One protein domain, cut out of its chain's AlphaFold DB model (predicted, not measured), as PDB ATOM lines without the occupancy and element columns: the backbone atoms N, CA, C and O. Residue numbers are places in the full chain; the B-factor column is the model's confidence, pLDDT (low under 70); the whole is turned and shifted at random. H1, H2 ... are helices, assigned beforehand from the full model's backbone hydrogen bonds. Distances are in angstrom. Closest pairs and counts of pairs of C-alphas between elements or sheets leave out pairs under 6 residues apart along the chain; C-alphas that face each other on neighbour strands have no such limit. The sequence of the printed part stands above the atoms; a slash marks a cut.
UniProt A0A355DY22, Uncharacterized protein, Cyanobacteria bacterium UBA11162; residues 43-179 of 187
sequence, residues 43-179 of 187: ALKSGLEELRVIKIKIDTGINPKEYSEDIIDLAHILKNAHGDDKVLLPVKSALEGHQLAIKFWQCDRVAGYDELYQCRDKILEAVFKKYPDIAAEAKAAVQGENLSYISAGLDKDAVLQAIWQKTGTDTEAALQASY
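AT A GLANCE: This is residues 43 to 179 of the 187 residues of an uncharacterized protein of Cyanobacteria bacterium UBA11162 (UniProt A0A355DY22). This is an elongated up-and-down bundle, each helix running against the one before, with H3 and H6 side by side as its core. The hairpin of H1 and H2 packs on one side; H4 and short H5 cover the other end. The 137 printed residues include six named helices, H1 to H6, and no named strand: all helix, compact, radius of gyration of the C-alphas 15.7 A, spans 48 by 28 by 27 A.

IN THESE COORDINATES: Find C-alpha 43 at (160.211, 145.463, 160.633); H1 runs from there to residue 60. Next come H2, residues 64 to 79; H3, 85 to 109, 36.2 A; H4, 113 to 130; H5, 132 to 141; and H6, 156 to 177, 31.5 A, ending at (150.654, 156.906, 155.640).

HOW THE PARTS SIT: Look at the hub, H3: it touches H6, closest C-alphas Pro 90 and Ala 174, 4.7 A, shallow tilt of 16 degrees, opposite ways. H4 and H5 touch only at the corner, closest C-alphas Phe 128 and Ala 135, 4.8 A. O i to N i+4 pairs are within hydrogen-bond range throughout H1, H2, H5 and H6, 18 of 21 in H3 and 13 of 14 in H4.

THE WHOLE: The farthest C-alphas, Asn 146 and Tyr 179, are 48.6 A apart. The printed part has no cut; the H5 to H6 link is long; no printed residue is under 70 in pLDDT.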
ATOM      1  N   ALA A  43     160.684 145.195 159.276       90.38
ATOM      2  CA  ALA A  43     160.211 145.463 160.633       90.38
ATOM      3  C   ALA A  43     159.090 146.516 160.666       90.38
ATOM      4  O   ALA A  43     158.088 146.322 161.349       90.38
ATOM      5  N   LEU A  44     159.213 147.603 159.894       91.62
ATOM      6  CA  LEU A  44     158.154 148.615 159.799       91.62
ATOM      7  C   LEU A  44     156.889 148.048 159.137       91.62
ATOM      8  O   LEU A  44     155.782 148.341 159.582       91.62
ATOM      9  N   LYS A  45     157.041 147.181 158.129       91.12
ATOM     10  CA  LYS A  45     155.917 146.465 157.512       91.12
ATOM     11  C   LYS A  45     155.213 145.539 158.511       91.12
ATOM     12  O   LYS A  45     153.990 145.557 158.579       91.12
ATOM     13  N   SER A  46     155.967 144.767 159.293       92.12
ATOM     14  CA  SER A  46     155.406 143.925 160.356       92.12
ATOM     15  C   SER A  46     154.691 144.752 161.422       92.12
ATOM     16  O   SER A  46     153.599 144.384 161.833       92.12
ATOM     17  N   GLY A  47     155.252 145.896 161.822       93.75
ATOM     18  CA  GLY A  47     154.608 146.784 162.792       93.75
ATOM     19  C   GLY A  47     153.293 147.383 162.282       93.75
ATOM     20  O   GLY A  47     152.339 147.498 163.044       93.75
ATOM     21  N   LEU A  48     153.210 147.719 160.991       93.75
ATOM     22  CA  LEU A  48     151.959 148.152 160.357       93.75
ATOM     23  C   LEU A  48     150.901 147.040 160.336       93.75
ATOM     24  O   LEU A  48     149.723 147.321 160.547       93.75
ATOM     25  N   GLU A  49     151.303 145.793 160.084       93.75
ATOM     26  CA  GLU A  49     150.375 144.659 160.132       93.75
ATOM     27  C   GLU A  49     149.855 144.426 161.550       93.75
ATOM     28  O   GLU A  49     148.650 144.299 161.748       93.75
ATOM     29  N   GLU A  50     150.742 144.459 162.542       94.06
ATOM     30  CA  GLU A  50     150.361 144.292 163.943       94.06
ATOM     31  C   GLU A  50     149.414 145.415 164.396       94.06
ATOM     32  O   GLU A  50     148.373 145.151 164.994       94.06
ATOM     33  N   LEU A  51     149.674 146.669 164.002       94.56
ATOM     34  CA  LEU A  51     148.741 147.782 164.223       94.56
ATOM     35  C   LEU A  51     147.364 147.544 163.587       94.56
ATOM     36  O   LEU A  51     146.343 147.895 164.182       94.56
ATOM     37  N   ARG A  52     147.307 146.938 162.393       93.00
ATOM     38  CA  ARG A  52     146.033 146.576 161.753       93.00
ATOM     39  C   ARG A  52     145.288 145.516 162.566       93.00
ATOM     40  O   ARG A  52     144.082 145.654 162.761       93.00
ATOM     41  N   VAL A  53     145.988 144.493 163.055       91.25
ATOM     42  CA  VAL A  53     145.408 143.446 163.912       91.25
ATOM     43  C   VAL A  53     144.873 144.043 165.214       91.25
ATOM     44  O   VAL A  53     143.727 143.780 165.579       91.25
ATOM     45  N   ILE A  54     145.652 144.905 165.871       91.31
ATOM     46  CA  ILE A  54     145.245 145.617 167.089       91.31
ATOM     47  C   ILE A  54     143.977 146.443 166.847       91.31
ATOM     48  O   ILE A  54     143.047 146.379 167.650       91.31
ATOM     49  N   LYS A  55     143.903 147.187 165.733       89.88
ATOM     50  CA  LYS A  55     142.707 147.966 165.371       89.88
ATOM     51  C   LYS A  55     141.464 147.074 165.294       89.88
ATOM     52  O   LYS A  55     140.455 147.385 165.917       89.88
ATOM     53  N   ILE A  56     141.560 145.947 164.585       86.44
ATOM     54  CA  ILE A  56     140.452 144.990 164.443       86.44
ATOM     55  C   ILE A  56     140.008 144.472 165.816       86.44
ATOM     56  O   ILE A  56     138.814 144.457 166.103       86.44
ATOM     57  N   LYS A  57     140.960 144.089 166.678       84.38
ATOM     58  CA  LYS A  57     140.666 143.597 168.032       84.38
ATOM     59  C   LYS A  57     139.928 144.644 168.870       84.38
ATOM     60  O   LYS A  57     138.936 144.309 169.513       84.38
ATOM     61  N   ILE A  58     140.361 145.907 168.820       82.06
ATOM     62  CA  ILE A  58     139.691 147.018 169.515       82.06
ATOM     63  C   ILE A  58     138.240 147.164 169.052       82.06
ATOM     64  O   ILE A  58     137.344 147.238 169.893       82.06
ATOM     65  N   ASP A  59     138.000 147.141 167.741       80.56
ATOM     66  CA  ASP A  59     136.663 147.313 167.164       80.56
ATOM     67  C   ASP A  59     135.711 146.151 167.519       80.56
ATOM     68  O   ASP A  59     134.499 146.344 167.621       80.56
ATOM     69  N   THR A  60     136.243 144.943 167.747       80.38
ATOM     70  CA  THR A  60     135.459 143.755 168.136       80.38
ATOM     71  C   THR A  60     135.252 143.585 169.644       80.38
ATOM     72  O   THR A  60     134.450 142.747 170.058       80.38
ATOM     73  N   GLY A  61     135.950 144.373 170.464       77.38
ATOM     74  CA  GLY A  61     135.953 144.268 171.922       77.38
ATOM     75  C   GLY A  61     137.321 143.867 172.477       77.38
ATOM     76  O   GLY A  61     137.969 142.939 172.002       77.38
ATOM     77  N   ILE A  62     137.757 144.573 173.522       79.44
ATOM     78  CA  ILE A  62     139.116 144.466 174.059       79.44
ATOM     79  C   ILE A  62     139.174 143.438 175.190       79.44
ATOM     80  O   ILE A  62     138.543 143.618 176.231       79.44
ATOM     81  N   ASN A  63     140.019 142.416 175.032       86.62
ATOM     82  CA  ASN A  63     140.586 141.680 176.160       86.62
ATOM     83  C   ASN A  63     141.856 142.417 176.632       86.62
ATOM     84  O   ASN A  63     142.851 142.415 175.908       86.62
ATOM     85  N   PRO A  64     141.874 143.036 177.829       83.00
ATOM     86  CA  PRO A  64     142.996 143.878 178.243       83.00
ATOM     87  C   PRO A  64     144.338 143.147 178.363       83.00
ATOM     88  O   PRO A  64     145.387 143.768 178.193       83.00
ATOM     89  N   LYS A  65     144.320 141.842 178.666       86.56
ATOM     90  CA  LYS A  65     145.547 141.048 178.781       86.56
ATOM     91  C   LYS A  65     146.164 140.813 177.403       86.56
ATOM     92  O   LYS A  65     147.324 141.157 177.212       86.56
ATOM     93  N   GLU A  66     145.376 140.289 176.468       90.00
ATOM     94  CA  GLU A  66     145.816 140.038 175.087       90.00
ATOM     95  C   GLU A  66     146.232 141.343 174.408       90.00
ATOM     96  O   GLU A  66     147.318 141.435 173.852       90.00
ATOM     97  N   TYR A  67     145.434 142.399 174.575       91.00
ATOM     98  CA  TYR A  67     145.778 143.727 174.082       91.00
ATOM     99  C   TYR A  67     147.117 144.224 174.647       91.00
ATOM    100  O   TYR A  67     147.928 144.786 173.920       91.00
ATOM    101  N   SER A  68     147.395 144.002 175.937       92.44
ATOM    102  CA  SER A  68     148.690 144.377 176.511       92.44
ATOM    103  C   SER A  68     149.858 143.582 175.923       92.44
ATOM    104  O   SER A  68     150.945 144.145 175.811       92.44
ATOM    105  N   GLU A  69     149.661 142.305 175.597       93.62
ATOM    106  CA  GLU A  69     150.670 141.446 174.966       93.62
ATOM    107  C   GLU A  69     150.944 141.911 173.525       93.62
ATOM    108  O   GLU A  69     152.099 142.165 173.185       93.62
ATOM    109  N   ASP A  70     149.896 142.191 172.743       94.38
ATOM    110  CA  ASP A  70     150.011 142.705 171.369       94.38
ATOM    111  C   ASP A  70     150.819 144.018 171.305       94.38
ATOM    112  O   ASP A  70     151.681 144.210 170.445       94.38
ATOM    113  N   ILE A  71     150.592 144.942 172.251       96.25
ATOM    114  CA  ILE A  71     151.341 146.209 172.293       96.25
ATOM    115  C   ILE A  71     152.807 146.009 172.702       96.25
ATOM    116  O   ILE A  71     153.675 146.760 172.244       96.25
ATOM    117  N   ILE A  72     153.109 145.018 173.546       95.50
ATOM    118  CA  ILE A  72     154.495 144.665 173.889       95.50
ATOM    119  C   ILE A  72     155.213 144.118 172.652       95.50
ATOM    120  O   ILE A  72     156.327 144.557 172.349       95.50
ATOM    121  N   ASP A  73     154.560 143.229 171.905       94.75
ATOM    122  CA  ASP A  73     155.111 142.647 170.683       94.75
ATOM    123  C   ASP A  73     155.328 143.712 169.603       94.75
ATOM    124  O   ASP A  73     156.427 143.823 169.047       94.75
ATOM    125  N   LEU A  74     154.346 144.595 169.391       96.12
ATOM    126  CA  LEU A  74     154.486 145.749 168.504       96.12
ATOM    127  C   LEU A  74     155.670 146.641 168.910       96.12
ATOM    128  O   LEU A  74     156.458 147.060 168.057       96.12
ATOM    129  N   ALA A  75     155.836 146.926 170.205       96.94
ATOM    130  CA  ALA A  75     156.957 147.727 170.693       96.94
ATOM    131  C   ALA A  75     158.312 147.063 170.405       96.94
ATOM    132  O   ALA A  75     159.263 147.749 170.015       96.94
ATOM    133  N   HIS A  76     158.411 145.740 170.551       96.06
ATOM    134  CA  HIS A  76     159.615 144.986 170.205       96.06
ATOM    135  C   HIS A  76     159.919 145.023 168.706       96.06
ATOM    136  O   HIS A  76     161.068 145.272 168.333       96.06
ATOM    137  N   ILE A  77     158.904 144.849 167.853       93.94
ATOM    138  CA  ILE A  77     159.041 144.952 166.393       93.94
ATOM    139  C   ILE A  77     159.557 146.345 166.004       93.94
ATOM    140  O   ILE A  77     160.506 146.478 165.224       93.94
ATOM    141  N   LEU A  78     158.974 147.400 166.582       94.81
ATOM    142  CA  LEU A  78     159.278 148.783 166.218       94.81
ATOM    143  C   LEU A  78     160.577 149.331 166.814       94.81
ATOM    144  O   LEU A  78     161.101 150.319 166.296       94.81
ATOM    145  N   LYS A  79     161.140 148.690 167.845       93.25
ATOM    146  CA  LYS A  79     162.400 149.110 168.481       93.25
ATOM    147  C   LYS A  79     163.545 149.281 167.476       93.25
ATOM    148  O   LYS A  79     164.321 150.223 167.597       93.25
ATOM    149  N   ASN A  80     163.621 148.392 166.486       86.00
ATOM    150  CA  ASN A  80     164.666 148.393 165.455       86.00
ATOM    151  C   ASN A  80     164.126 148.752 164.057       86.00
ATOM    152  O   ASN A  80     164.838 148.617 163.056       86.00
ATOM    153  N   ALA A  81     162.867 149.191 163.966       91.06
ATOM    154  CA  ALA A  81     162.265 149.578 162.701       91.06
ATOM    155  C   ALA A  81     162.855 150.904 162.196       91.06
ATOM    156  O   ALA A  81     162.997 151.879 162.936       91.06
ATOM    157  N   HIS A  82     163.170 150.925 160.905       90.19
ATOM    158  CA  HIS A  82     163.641 152.090 160.160       90.19
ATOM    159  C   HIS A  82     162.905 152.169 158.813       90.19
ATOM    160  O   HIS A  82     162.236 151.216 158.405       90.19
ATOM    161  N   GLY A  83     163.000 153.298 158.121       87.94
ATOM    162  CA  GLY A  83     162.316 153.520 156.849       87.94
ATOM    163  C   GLY A  83     161.993 154.992 156.650       87.94
ATOM    164  O   GLY A  83     162.571 155.842 157.321       87.94
ATOM    165  N   ASP A  84     161.070 155.276 155.738       90.06
ATOM    166  CA  ASP A  84     160.544 156.620 155.513       90.06
ATOM    167  C   ASP A  84     159.902 157.179 156.797       90.06
ATOM    168  O   ASP A  84     158.969 156.586 157.349       90.06
ATOM    169  N   ASP A  85     160.388 158.333 157.260       91.56
ATOM    170  CA  ASP A  85     159.887 159.018 158.455       91.56
ATOM    171  C   ASP A  85     158.394 159.355 158.356       91.56
ATOM    172  O   ASP A  85     157.698 159.358 159.373       91.56
ATOM    173  N   LYS A  86     157.868 159.566 157.140       90.88
ATOM    174  CA  LYS A  86     156.432 159.795 156.915       90.88
ATOM    175  C   LYS A  86     155.579 158.600 157.320       90.88
ATOM    176  O   LYS A  86     154.411 158.791 157.629       90.88
ATOM    177  N   VAL A  87     156.149 157.395 157.333       92.00
ATOM    178  CA  VAL A  87     155.481 156.160 157.764       92.00
ATOM    179  C   VAL A  87     155.883 155.808 159.196       92.00
ATOM    180  O   VAL A  87     155.036 155.475 160.021       92.00
ATOM    181  N   LEU A  88     157.174 155.915 159.520       93.81
ATOM    182  CA  LEU A  88     157.706 155.508 160.818       93.81
ATOM    183  C   LEU A  88     157.190 156.380 161.974       93.81
ATOM    184  O   LEU A  88     156.889 155.844 163.042       93.81
ATOM    185  N   LEU A  89     157.083 157.701 161.786       95.00
ATOM    186  CA  LEU A  89     156.647 158.612 162.848       95.00
ATOM    187  C   LEU A  89     155.175 158.397 163.239       95.00
ATOM    188  O   LEU A  89     154.924 158.242 164.436       95.00
ATOM    189  N   PRO A  90     154.206 158.307 162.303       95.69
ATOM    190  CA  PRO A  90     152.830 157.954 162.650       95.69
ATOM    191  C   PRO A  90     152.707 156.608 163.367       95.69
ATOM    192  O   PRO A  90     151.999 156.514 164.364       95.69
ATOM    193  N   VAL A  91     153.445 155.586 162.920       96.44
ATOM    194  CA  VAL A  91     153.440 154.250 163.539       96.44
ATOM    195  C   VAL A  91     153.948 154.299 164.985       96.44
ATOM    196  O   VAL A  91     153.326 153.728 165.882       96.44
ATOM    197  N   LYS A  92     155.040 155.031 165.247       96.56
ATOM    198  CA  LYS A  92     155.541 155.249 166.614       96.56
ATOM    199  C   LYS A  92     154.560 156.064 167.458       96.56
ATOM    200  O   LYS A  92     154.331 155.718 168.613       96.56
ATOM    201  N   SER A  93     153.942 157.095 166.881       96.31
ATOM    202  CA  SER A  93     152.924 157.901 167.562       96.31
ATOM    203  C   SER A  93     151.706 157.060 167.966       96.31
ATOM    204  O   SER A  93     151.234 157.189 169.095       96.31
ATOM    205  N   ALA A  94     151.225 156.174 167.090       97.06
ATOM    206  CA  ALA A  94     150.130 155.258 167.399       97.06
ATOM    207  C   ALA A  94     150.506 154.306 168.547       97.06
ATOM    208  O   ALA A  94     149.757 154.176 169.518       97.06
ATOM    209  N   LEU A  95     151.708 153.712 168.500       97.69
ATOM    210  CA  LEU A  95     152.221 152.874 169.589       97.69
ATOM    211  C   LEU A  95     152.247 153.627 170.931       97.69
ATOM    212  O   LEU A  95     151.828 153.075 171.948       97.69
ATOM    213  N   GLU A  96     152.709 154.879 170.958       98.00
ATOM    214  CA  GLU A  96     152.723 155.687 172.184       98.00
ATOM    215  C   GLU A  96     151.319 155.865 172.779       98.00
ATOM    216  O   GLU A  96     151.153 155.745 173.992       98.00
ATOM    217  N   GLY A  97     150.304 156.109 171.942       97.56
ATOM    218  CA  GLY A  97     148.909 156.203 172.385       97.56
ATOM    219  C   GLY A  97     148.420 154.900 173.019       97.56
ATOM    220  O   GLY A  97     147.904 154.895 174.139       97.56
ATOM    221  N   HIS A  98     148.702 153.770 172.364       96.94
ATOM    222  CA  HIS A  98     148.331 152.448 172.867       96.94
ATOM    223  C   HIS A  98     149.021 152.133 174.205       96.94
ATOM    224  O   HIS A  98     148.392 151.606 175.127       96.94
ATOM    225  N   GLN A  99     150.295 152.509 174.351       97.75
ATOM    226  CA  GLN A  99     151.041 152.363 175.601       97.75
ATOM    227  C   GLN A  99     150.474 153.228 176.731       97.75
ATOM    228  O   GLN A  99     150.480 152.794 177.883       97.75
ATOM    229  N   LEU A 100     149.986 154.437 176.435       97.94
ATOM    230  CA  LEU A 100     149.312 155.278 177.429       97.94
ATOM    231  C   LEU A 100     148.001 154.643 177.901       97.94
ATOM    232  O   LEU A 100     147.762 154.609 179.107       97.94
ATOM    233  N   ALA A 101     147.210 154.065 176.991       95.62
ATOM    234  CA  ALA A 101     145.991 153.338 177.351       95.62
ATOM    235  C   ALA A 101     146.286 152.178 178.318       95.62
ATOM    236  O   ALA A 101     145.629 152.040 179.349       95.62
ATOM    237  N   ILE A 102     147.320 151.377 178.027       95.50
ATOM    238  CA  ILE A 102     147.734 150.260 178.890       95.50
ATOM    239  C   ILE A 102     148.198 150.761 180.252       95.50
ATOM    240  O   ILE A 102     147.756 150.235 181.270       95.50
ATOM    241  N   LYS A 103     149.073 151.771 180.291       96.44
ATOM    242  CA  LYS A 103     149.585 152.316 181.555       96.44
ATOM    243  C   LYS A 103     148.455 152.863 182.425       96.44
ATOM    244  O   LYS A 103     148.452 152.607 183.623       96.44
ATOM    245  N   PHE A 104     147.491 153.562 181.824       96.12
ATOM    246  CA  PHE A 104     146.324 154.072 182.539       96.12
ATOM    247  C   PHE A 104     145.476 152.925 183.103       96.12
ATOM    248  O   PHE A 104     145.152 152.920 184.288       96.12
ATOM    249  N   TRP A 105     145.186 151.909 182.285       93.69
ATOM    250  CA  TRP A 105     144.447 150.721 182.716       93.69
ATOM    251  C   TRP A 105     145.159 149.952 183.844       93.69
ATOM    252  O   TRP A 105     144.512 149.475 184.777       93.69
ATOM    253  N   GLN A 106     146.491 149.861 183.796       94.31
ATOM    254  CA  GLN A 106     147.304 149.150 184.786       94.31
ATOM    255  C   GLN A 106     147.357 149.832 186.158       94.31
ATOM    256  O   GLN A 106     147.685 149.151 187.131       94.31
ATOM    257  N   CYS A 107     147.013 151.120 186.274       95.31
ATOM    258  CA  CYS A 107     146.994 151.814 187.565       95.31
ATOM    259  C   CYS A 107     146.028 151.181 188.578       95.31
ATOM    260  O   CYS A 107     146.270 151.249 189.777       95.31
ATOM    261  N   ASP A 108     145.000 150.471 188.114       88.62
ATOM    262  CA  ASP A 108     144.055 149.754 188.982       88.62
ATOM    263  C   ASP A 108     144.657 148.525 189.670       88.62
ATOM    264  O   ASP A 108     144.040 147.928 190.548       88.62
ATOM    265  N   ARG A 109     145.866 148.124 189.269       87.56
ATOM    266  CA  ARG A 109     146.612 147.038 189.913       87.56
ATOM    267  C   ARG A 109     147.417 147.524 191.117       87.56
ATOM    268  O   ARG A 109     148.015 146.699 191.804       87.56
ATOM    269  N   VAL A 110     147.481 148.837 191.336       89.19
ATOM    270  CA  VAL A 110     148.151 149.438 192.488       89.19
ATOM    271  C   VAL A 110     147.266 149.269 193.721       89.19
ATOM    272  O   VAL A 110     146.055 149.466 193.665       89.19
ATOM    273  N   ALA A 111     147.875 148.879 194.840       84.12
ATOM    274  CA  ALA A 111     147.191 148.812 196.122       84.12
ATOM    275  C   ALA A 111     147.272 150.176 196.818       84.12
ATOM    276  O   ALA A 111     148.367 150.714 196.959       84.12
ATOM    277  N   GLY A 112     146.128 150.682 197.276       90.69
ATOM    278  CA  GLY A 112     146.029 151.954 197.993       90.69
ATOM    279  C   GLY A 112     145.303 153.035 197.192       90.69
ATOM    280  O   GLY A 112     145.361 153.076 195.964       90.69
ATOM    281  N   TYR A 113     144.530 153.861 197.903       89.44
ATOM    282  CA  TYR A 113     143.677 154.885 197.297       89.44
ATOM    283  C   TYR A 113     144.526 155.989 196.656       89.44
ATOM    284  O   TYR A 113     144.384 156.263 195.467       89.44
ATOM    285  N   ASP A 114     145.450 156.576 197.419       94.31
ATOM    286  CA  ASP A 114     146.282 157.684 196.946       94.31
ATOM    287  C   ASP A 114     147.226 157.237 195.830       94.31
ATOM    288  O   ASP A 114     147.378 157.927 194.825       94.31
ATOM    289  N   GLU A 115     147.818 156.054 195.956       96.06
ATOM    290  CA  GLU A 115     148.750 155.499 194.981       96.06
ATOM    291  C   GLU A 115     148.066 155.212 193.637       96.06
ATOM    292  O   GLU A 115     148.658 155.434 192.574       96.06
ATOM    293  N   LEU A 116     146.804 154.768 193.666       96.00
ATOM    294  CA  LEU A 116     145.992 154.568 192.467       96.00
ATOM    295  C   LEU A 116     145.765 155.888 191.721       96.00
ATOM    296  O   LEU A 116     146.002 155.955 190.511       96.00
ATOM    297  N   TYR A 117     145.341 156.945 192.417       96.81
ATOM    298  CA  TYR A 117     145.070 158.231 191.770       96.81
ATOM    299  C   TYR A 117     146.346 158.979 191.377       96.81
ATOM    300  O   TYR A 117     146.391 159.564 190.299       96.81
ATOM    301  N   GLN A 118     147.427 158.865 192.152       96.81
ATOM    302  CA  GLN A 118     148.751 159.349 191.744       96.81
ATOM    303  C   GLN A 118     149.238 158.658 190.468       96.81
ATOM    304  O   GLN A 118     149.772 159.314 189.570       96.81
ATOM    305  N   CYS A 119     149.043 157.338 190.359       97.88
ATOM    306  CA  CYS A 119     149.364 156.605 189.140       97.88
ATOM    307  C   CYS A 119     148.555 157.146 187.959       97.88
ATOM    308  O   CYS A 119     149.136 157.500 186.931       97.88
ATOM    309  N   ARG A 120     147.229 157.255 188.110       97.62
ATOM    310  CA  ARG A 120     146.343 157.734 187.043       97.62
ATOM    311  C   ARG A 120     146.677 159.163 186.623       97.62
ATOM    312  O   ARG A 120     146.831 159.390 185.428       97.62
ATOM    313  N   ASP A 121     146.861 160.090 187.560       97.62
ATOM    314  CA  ASP A 121     147.192 161.494 187.273       97.62
ATOM    315  C   ASP A 121     148.517 161.620 186.517       97.62
ATOM    316  O   ASP A 121     148.588 162.315 185.503       97.62
ATOM    317  N   LYS A 122     149.542 160.859 186.916       98.00
ATOM    318  CA  LYS A 122     150.821 160.820 186.194       98.00
ATOM    319  C   LYS A 122     150.658 160.357 184.745       98.00
ATOM    320  O   LYS A 122     151.343 160.855 183.850       98.00
ATOM    321  N   ILE A 123     149.784 159.382 184.488       98.19
ATOM    322  CA  ILE A 123     149.503 158.953 183.114       98.19
ATOM    323  C   ILE A 123     148.647 159.990 182.380       98.19
ATOM    324  O   ILE A 123     148.916 160.260 181.209       98.19
ATOM    325  N   LEU A 124     147.682 160.618 183.057       98.31
ATOM    326  CA  LEU A 124     146.854 161.683 182.495       98.31
ATOM    327  C   LEU A 124     147.684 162.880 182.038       98.31
ATOM    328  O   LEU A 124     147.392 163.423 180.982       98.31
ATOM    329  N   GLU A 125     148.760 163.250 182.733       98.25
ATOM    330  CA  GLU A 125     149.683 164.290 182.255       98.25
ATOM    331  C   GLU A 125     150.239 163.977 180.856       98.25
ATOM    332  O   GLU A 125     150.256 164.833 179.965       98.25
ATOM    333  N   ALA A 126     150.659 162.729 180.632       98.38
ATOM    334  CA  ALA A 126     151.169 162.289 179.338       98.38
ATOM    335  C   ALA A 126     150.051 162.168 178.286       98.38
ATOM    336  O   ALA A 126     150.252 162.561 177.134       98.38
ATOM    337  N   VAL A 127     148.867 161.691 178.686       98.44
ATOM    338  CA  VAL A 127     147.666 161.656 177.834       98.44
ATOM    339  C   VAL A 127     147.278 163.061 177.397       98.44
ATOM    340  O   VAL A 127     147.106 163.285 176.209       98.44
ATOM    341  N   PHE A 128     147.217 164.033 178.304       98.19
ATOM    342  CA  PHE A 128     146.838 165.418 178.015       98.19
ATOM    343  C   PHE A 128     147.837 166.123 177.105       98.19
ATOM    344  O   PHE A 128     147.451 166.950 176.283       98.19
ATOM    345  N   LYS A 129     149.123 165.784 177.220       98.31
ATOM    346  CA  LYS A 129     150.143 166.286 176.301       98.31
ATOM    347  C   LYS A 129     149.943 165.749 174.881       98.31
ATOM    348  O   LYS A 129     150.156 166.493 173.927       98.31
ATOM    349  N   LYS A 130     149.571 164.473 174.736       97.88
ATOM    350  CA  LYS A 130     149.358 163.833 173.429       97.88
ATOM    351  C   LYS A 130     147.993 164.177 172.821       97.88
ATOM    352  O   LYS A 130     147.904 164.413 171.620       97.88
ATOM    353  N   TYR A 131     146.961 164.244 173.657       98.00
ATOM    354  CA  TYR A 131     145.557 164.454 173.311       98.00
ATOM    355  C   TYR A 131     144.980 165.622 174.138       98.00
ATOM    356  O   TYR A 131     144.326 165.409 175.165       98.00
ATOM    357  N   PRO A 132     145.241 166.882 173.733       97.75
ATOM    358  CA  PRO A 132     144.832 168.065 174.497       97.75
ATOM    359  C   PRO A 132     143.320 168.225 174.670       97.75
ATOM    360  O   PRO A 132     142.869 168.894 175.597       97.75
ATOM    361  N   ASP A 133     142.524 167.626 173.793       97.12
ATOM    362  CA  ASP A 133     141.070 167.651 173.881       97.12
ATOM    363  C   ASP A 133     140.535 166.731 174.986       97.12
ATOM    364  O   ASP A 133     139.654 167.159 175.729       97.12
ATOM    365  N   ILE A 134     141.163 165.570 175.219       97.81
ATOM    366  CA  ILE A 134     140.900 164.764 176.428       97.81
ATOM    367  C   ILE A 134     141.186 165.602 177.686       97.81
ATOM    368  O   ILE A 134     140.445 165.530 178.664       97.81
ATOM    369  N   ALA A 135     142.224 166.447 177.664       97.38
ATOM    370  CA  ALA A 135     142.527 167.342 178.783       97.38
ATOM    371  C   ALA A 135     141.427 168.384 179.021       97.38
ATOM    372  O   ALA A 135     141.104 168.686 180.171       97.38
ATOM    373  N   ALA A 136     140.874 168.954 177.948       96.31
ATOM    374  CA  ALA A 136     139.788 169.921 178.036       96.31
ATOM    375  C   ALA A 136     138.517 169.275 178.609       96.31
ATOM    376  O   ALA A 136     137.924 169.823 179.536       96.31
ATOM    377  N   GLU A 137     138.151 168.091 178.113       96.50
ATOM    378  CA  GLU A 137     136.995 167.325 178.591       96.50
ATOM    379  C   GLU A 137     137.154 166.904 180.056       96.50
ATOM    380  O   GLU A 137     136.253 167.130 180.862       96.50
ATOM    381  N   ALA A 138     138.324 166.381 180.436       96.25
ATOM    382  CA  ALA A 138     138.613 165.983 181.811       96.25
ATOM    383  C   ALA A 138     138.540 167.167 182.788       96.25
ATOM    384  O   ALA A 138     137.925 167.066 183.847       96.25
ATOM    385  N   LYS A 139     139.126 168.317 182.430       95.25
ATOM    386  CA  LYS A 139     139.078 169.529 183.267       95.25
ATOM    387  C   LYS A 139     137.668 170.099 183.388       95.25
ATOM    388  O   LYS A 139     137.328 170.624 184.444       95.25
ATOM    389  N   ALA A 140     136.870 170.016 182.325       96.19
ATOM    390  CA  ALA A 140     135.474 170.435 182.356       96.19
ATOM    391  C   ALA A 140     134.630 169.515 183.251       96.19
ATOM    392  O   ALA A 140     133.786 170.007 183.996       96.19
ATOM    393  N   ALA A 141     134.883 168.202 183.220       95.50
ATOM    394  CA  ALA A 141     134.142 167.220 184.009       95.50
ATOM    395  C   ALA A 141     134.286 167.420 185.527       95.50
ATOM    396  O   ALA A 141     133.318 167.213 186.247       95.50
ATOM    397  N   VAL A 142     135.455 167.868 185.998       96.25
ATOM    398  CA  VAL A 142     135.727 168.100 187.432       96.25
ATOM    399  C   VAL A 142     135.675 169.579 187.829       96.25
ATOM    400  O   VAL A 142     136.192 169.984 188.875       96.25
ATOM    401  N   GLN A 143     135.131 170.440 186.968       95.75
ATOM    402  CA  GLN A 143     135.149 171.877 187.205       95.75
ATOM    403  C   GLN A 143     134.369 172.232 188.479       95.75
ATOM    404  O   GLN A 143     133.178 171.962 188.597       95.75
ATOM    405  N   GLY A 144     135.037 172.919 189.409       93.12
ATOM    406  CA  GLY A 144     134.442 173.319 190.686       93.12
ATOM    407  C   GLY A 144     134.522 172.249 191.774       93.12
ATOM    408  O   GLY A 144     134.100 172.511 192.899       93.12
ATOM    409  N   GLU A 145     135.099 171.084 191.480       93.62
ATOM    410  CA  GLU A 145     135.412 170.085 192.495       93.62
ATOM    411  C   GLU A 145     136.728 170.422 193.209       93.62
ATOM    412  O   GLU A 145     137.695 170.888 192.604       93.62
ATOM    413  N   ASN A 146     136.773 170.186 194.523       92.00
ATOM    414  CA  ASN A 146     137.987 170.322 195.325       92.00
ATOM    415  C   ASN A 146     138.612 168.939 195.534       92.00
ATOM    416  O   ASN A 146     138.400 168.303 196.569       92.00
ATOM    417  N   LEU A 147     139.322 168.457 194.515       93.12
ATOM    418  CA  LEU A 147     139.947 167.139 194.506       93.12
ATOM    419  C   LEU A 147     141.458 167.246 194.708       93.12
ATOM    420  O   LEU A 147     142.113 168.103 194.119       93.12
ATOM    421  N   SER A 148     142.027 166.312 195.473       93.12
ATOM    422  CA  SER A 148     143.484 166.142 195.555       93.12
ATOM    423  C   SER A 148     144.085 165.564 194.267       93.12
ATOM    424  O   SER A 148     145.252 165.818 193.986       93.12
ATOM    425  N   TYR A 149     143.285 164.828 193.488       94.88
ATOM    426  CA  TYR A 149     143.677 164.198 192.226       94.88
ATOM    427  C   TYR A 149     142.585 164.394 191.182       94.88
ATOM    428  O   TYR A 149     141.413 164.149 191.471       94.88
ATOM    429  N   ILE A 150     142.944 164.779 189.956       94.62
ATOM    430  CA  ILE A 150     141.936 164.984 188.903       94.62
ATOM    431  C   ILE A 150     141.248 163.663 188.550       94.62
ATOM    432  O   ILE A 150     140.033 163.620 188.383       94.62
ATOM    433  N   SER A 151     141.998 162.559 188.530       96.12
ATOM    434  CA  SER A 151     141.470 161.223 188.252       96.12
ATOM    435  C   SER A 151     140.486 160.695 189.296       96.12
ATOM    436  O   SER A 151     139.817 159.700 189.015       96.12
ATOM    437  N   ALA A 152     140.360 161.337 190.464       95.38
ATOM    438  CA  ALA A 152     139.352 160.986 191.464       95.38
ATOM    439  C   ALA A 152     137.927 161.363 191.038       95.38
ATOM    440  O   ALA A 152     136.990 160.651 191.391       95.38
ATOM    441  N   GLY A 153     137.774 162.429 190.248       95.44
ATOM    442  CA  GLY A 153     136.484 162.885 189.722       95.44
ATOM    443  C   GLY A 153     136.171 162.381 188.312       95.44
ATOM    444  O   GLY A 153     135.152 162.750 187.738       95.44
ATOM    445  N   LEU A 154     137.042 161.557 187.720       96.62
ATOM    446  CA  LEU A 154     136.871 161.057 186.357       96.62
ATOM    447  C   LEU A 154     136.379 159.610 186.343       96.62
ATOM    448  O   LEU A 154     136.892 158.747 187.060       96.62
ATOM    449  N   ASP A 155     135.440 159.326 185.443       95.50
ATOM    450  CA  ASP A 155     135.085 157.955 185.090       95.50
ATOM    451  C   ASP A 155     136.256 157.310 184.333       95.50
ATOM    452  O   ASP A 155     136.646 157.736 183.243       95.50
ATOM    453  N   LYS A 156     136.838 156.277 184.942       93.75
ATOM    454  CA  LYS A 156     137.988 155.550 184.403       93.75
ATOM    455  C   LYS A 156     137.690 154.943 183.031       93.75
ATOM    456  O   LYS A 156     138.538 155.030 182.143       93.75
ATOM    457  N   ASP A 157     136.534 154.313 182.865       93.19
ATOM    458  CA  ASP A 157     136.195 153.619 181.626       93.19
ATOM    459  C   ASP A 157     135.923 154.636 180.513       93.19
ATOM    460  O   ASP A 157     136.360 154.432 179.382       93.19
ATOM    461  N   ALA A 158     135.321 155.784 180.841       94.88
ATOM    462  CA  ALA A 158     135.168 156.896 179.905       94.88
ATOM    463  C   ALA A 158     136.523 157.471 179.456       94.88
ATOM    464  O   ALA A 158     136.739 157.676 178.260       94.88
ATOM    465  N   VAL A 159     137.464 157.678 180.386       96.31
ATOM    466  CA  VAL A 159     138.826 158.131 180.052       96.31
ATOM    467  C   VAL A 159     139.535 157.107 179.167       96.31
ATOM    468  O   VAL A 159     140.119 157.473 178.147       96.31
ATOM    469  N   LEU A 160     139.476 155.822 179.521       93.94
ATOM    470  CA  LEU A 160     140.120 154.761 178.749       93.94
ATOM    471  C   LEU A 160     139.520 154.649 177.339       93.94
ATOM    472  O   LEU A 160     140.266 154.550 176.364       93.94
ATOM    473  N   GLN A 161     138.196 154.768 177.219       92.44
ATOM    474  CA  GLN A 161     137.497 154.813 175.939       92.44
ATOM    475  C   GLN A 161     137.934 156.012 175.086       92.44
ATOM    476  O   GLN A 161     138.166 155.847 173.887       92.44
ATOM    477  N   ALA A 162     138.095 157.197 175.681       95.25
ATOM    478  CA  ALA A 162     138.582 158.381 174.972       95.25
ATOM    479  C   ALA A 162     140.019 158.182 174.454       95.25
ATOM    480  O   ALA A 162     140.311 158.481 173.292       95.25
ATOM    481  N   ILE A 163     140.909 157.599 175.271       95.12
ATOM    482  CA  ILE A 163     142.280 157.268 174.850       95.12
ATOM    483  C   ILE A 163     142.257 156.259 173.692       95.12
ATOM    484  O   ILE A 163     142.982 156.442 172.710       95.12
ATOM    485  N   TRP A 164     141.419 155.220 173.761       92.62
ATOM    486  CA  TRP A 164     141.289 154.232 172.684       92.62
ATOM    487  C   TRP A 164     140.746 154.831 171.387       92.62
ATOM    488  O   TRP A 164     141.271 154.517 170.323       92.62
ATOM    489  N   GLN A 165     139.766 155.733 171.448       92.44
ATOM    490  CA  GLN A 165     139.251 156.421 170.258       92.44
ATOM    491  C   GLN A 165     140.323 157.278 169.577       92.44
ATOM    492  O   GLN A 165     140.481 157.235 168.352       92.44
ATOM    493  N   LYS A 166     141.099 158.036 170.361       95.25
ATOM    494  CA  LYS A 166     142.204 158.839 169.824       95.25
ATOM    495  C   LYS A 166     143.313 157.988 169.249       95.25
ATOM    496  O   LYS A 166     143.736 158.216 168.121       95.25
ATOM    497  N   THR A 167     143.705 156.952 169.971       93.56
ATOM    498  CA  THR A 167     144.730 156.036 169.485       93.56
ATOM    499  C   THR A 167     144.257 155.282 168.240       93.56
ATOM    500  O   THR A 167     145.025 155.105 167.306       93.56
ATOM    501  N   GLY A 168     142.977 154.908 168.150       92.12
ATOM    502  CA  GLY A 168     142.397 154.314 166.942       92.12
ATOM    503  C   GLY A 168     142.459 155.242 165.723       92.12
ATOM    504  O   GLY A 168     142.647 154.772 164.599       92.12
ATOM    505  N   THR A 169     142.369 156.557 165.946       92.94
ATOM    506  CA  THR A 169     142.565 157.583 164.911       92.94
ATOM    507  C   THR A 169     144.039 157.690 164.505       92.94
ATOM    508  O   THR A 169     144.335 157.714 163.310       92.94
ATOM    509  N   ASP A 170     144.967 157.681 165.467       95.06
ATOM    510  CA  ASP A 170     146.413 157.647 165.196       95.06
ATOM    511  C   ASP A 170     146.811 156.388 164.408       95.06
ATOM    512  O   ASP A 170     147.592 156.463 163.460       95.06
ATOM    513  N   THR A 171     146.237 155.234 164.757       94.56
ATOM    514  CA  THR A 171     146.448 153.960 164.060       94.56
ATOM    515  C   THR A 171     145.919 154.008 162.632       94.56
ATOM    516  O   THR A 171     146.611 153.577 161.714       94.56
ATOM    517  N   GLU A 172     144.736 154.584 162.406       92.69
ATOM    518  CA  GLU A 172     144.224 154.800 161.049       92.69
ATOM    519  C   GLU A 172     145.164 155.693 160.230       92.69
ATOM    520  O   GLU A 172     145.528 155.341 159.109       92.69
ATOM    521  N   ALA A 173     145.627 156.804 160.805       91.62
ATOM    522  CA  ALA A 173     146.572 157.699 160.145       91.62
ATOM    523  C   ALA A 173     147.906 156.998 159.823       91.62
ATOM    524  O   ALA A 173     148.460 157.189 158.739       91.62
ATOM    525  N   ALA A 174     148.404 156.148 160.726       93.50
ATOM    526  CA  ALA A 174     149.614 155.359 160.510       93.50
ATOM    527  C   ALA A 174     149.464 154.353 159.362       93.50
ATOM    528  O   ALA A 174     150.350 154.247 158.509       93.50
ATOM    529  N   LEU A 175     148.327 153.658 159.295       91.06
ATOM    530  CA  LEU A 175     148.014 152.752 158.192       91.06
ATOM    531  C   LEU A 175     147.878 153.521 156.871       91.06
ATOM    532  O   LEU A 175     148.419 153.086 155.855       91.06
ATOM    533  N   GLN A 176     147.232 154.690 156.888       89.75
ATOM    534  CA  GLN A 176     147.068 155.543 155.709       89.75
ATOM    535  C   GLN A 176     148.394 156.063 155.155       89.75
ATOM    536  O   GLN A 176     148.596 156.046 153.941       89.75
ATOM    537  N   ALA A 177     149.325 156.445 156.031       87.25
ATOM    538  CA  ALA A 177     150.654 156.906 155.640       87.25
ATOM    539  C   ALA A 177     151.467 155.842 154.880       87.25
ATOM    540  O   ALA A 177     152.367 156.186 154.116       87.25
ATOM    541  N   SER A 178     151.149 154.556 155.070       80.56
ATOM    542  CA  SER A 178     151.828 153.445 154.396       80.56
ATOM    543  C   SER A 178     151.325 153.163 152.973       80.56
ATOM    544  O   SER A 178     152.009 152.463 152.221       80.56
ATOM    545  N   TYR A 179     150.163 153.699 152.579       78.25
ATOM    546  CA  TYR A 179     149.654 153.523 151.219       78.25
ATOM    547  C   TYR A 179     150.304 154.527 150.256       78.25
ATOM    548  O   TYR A 179     150.459 155.703 150.592       78.25
TER     549      TYR A 179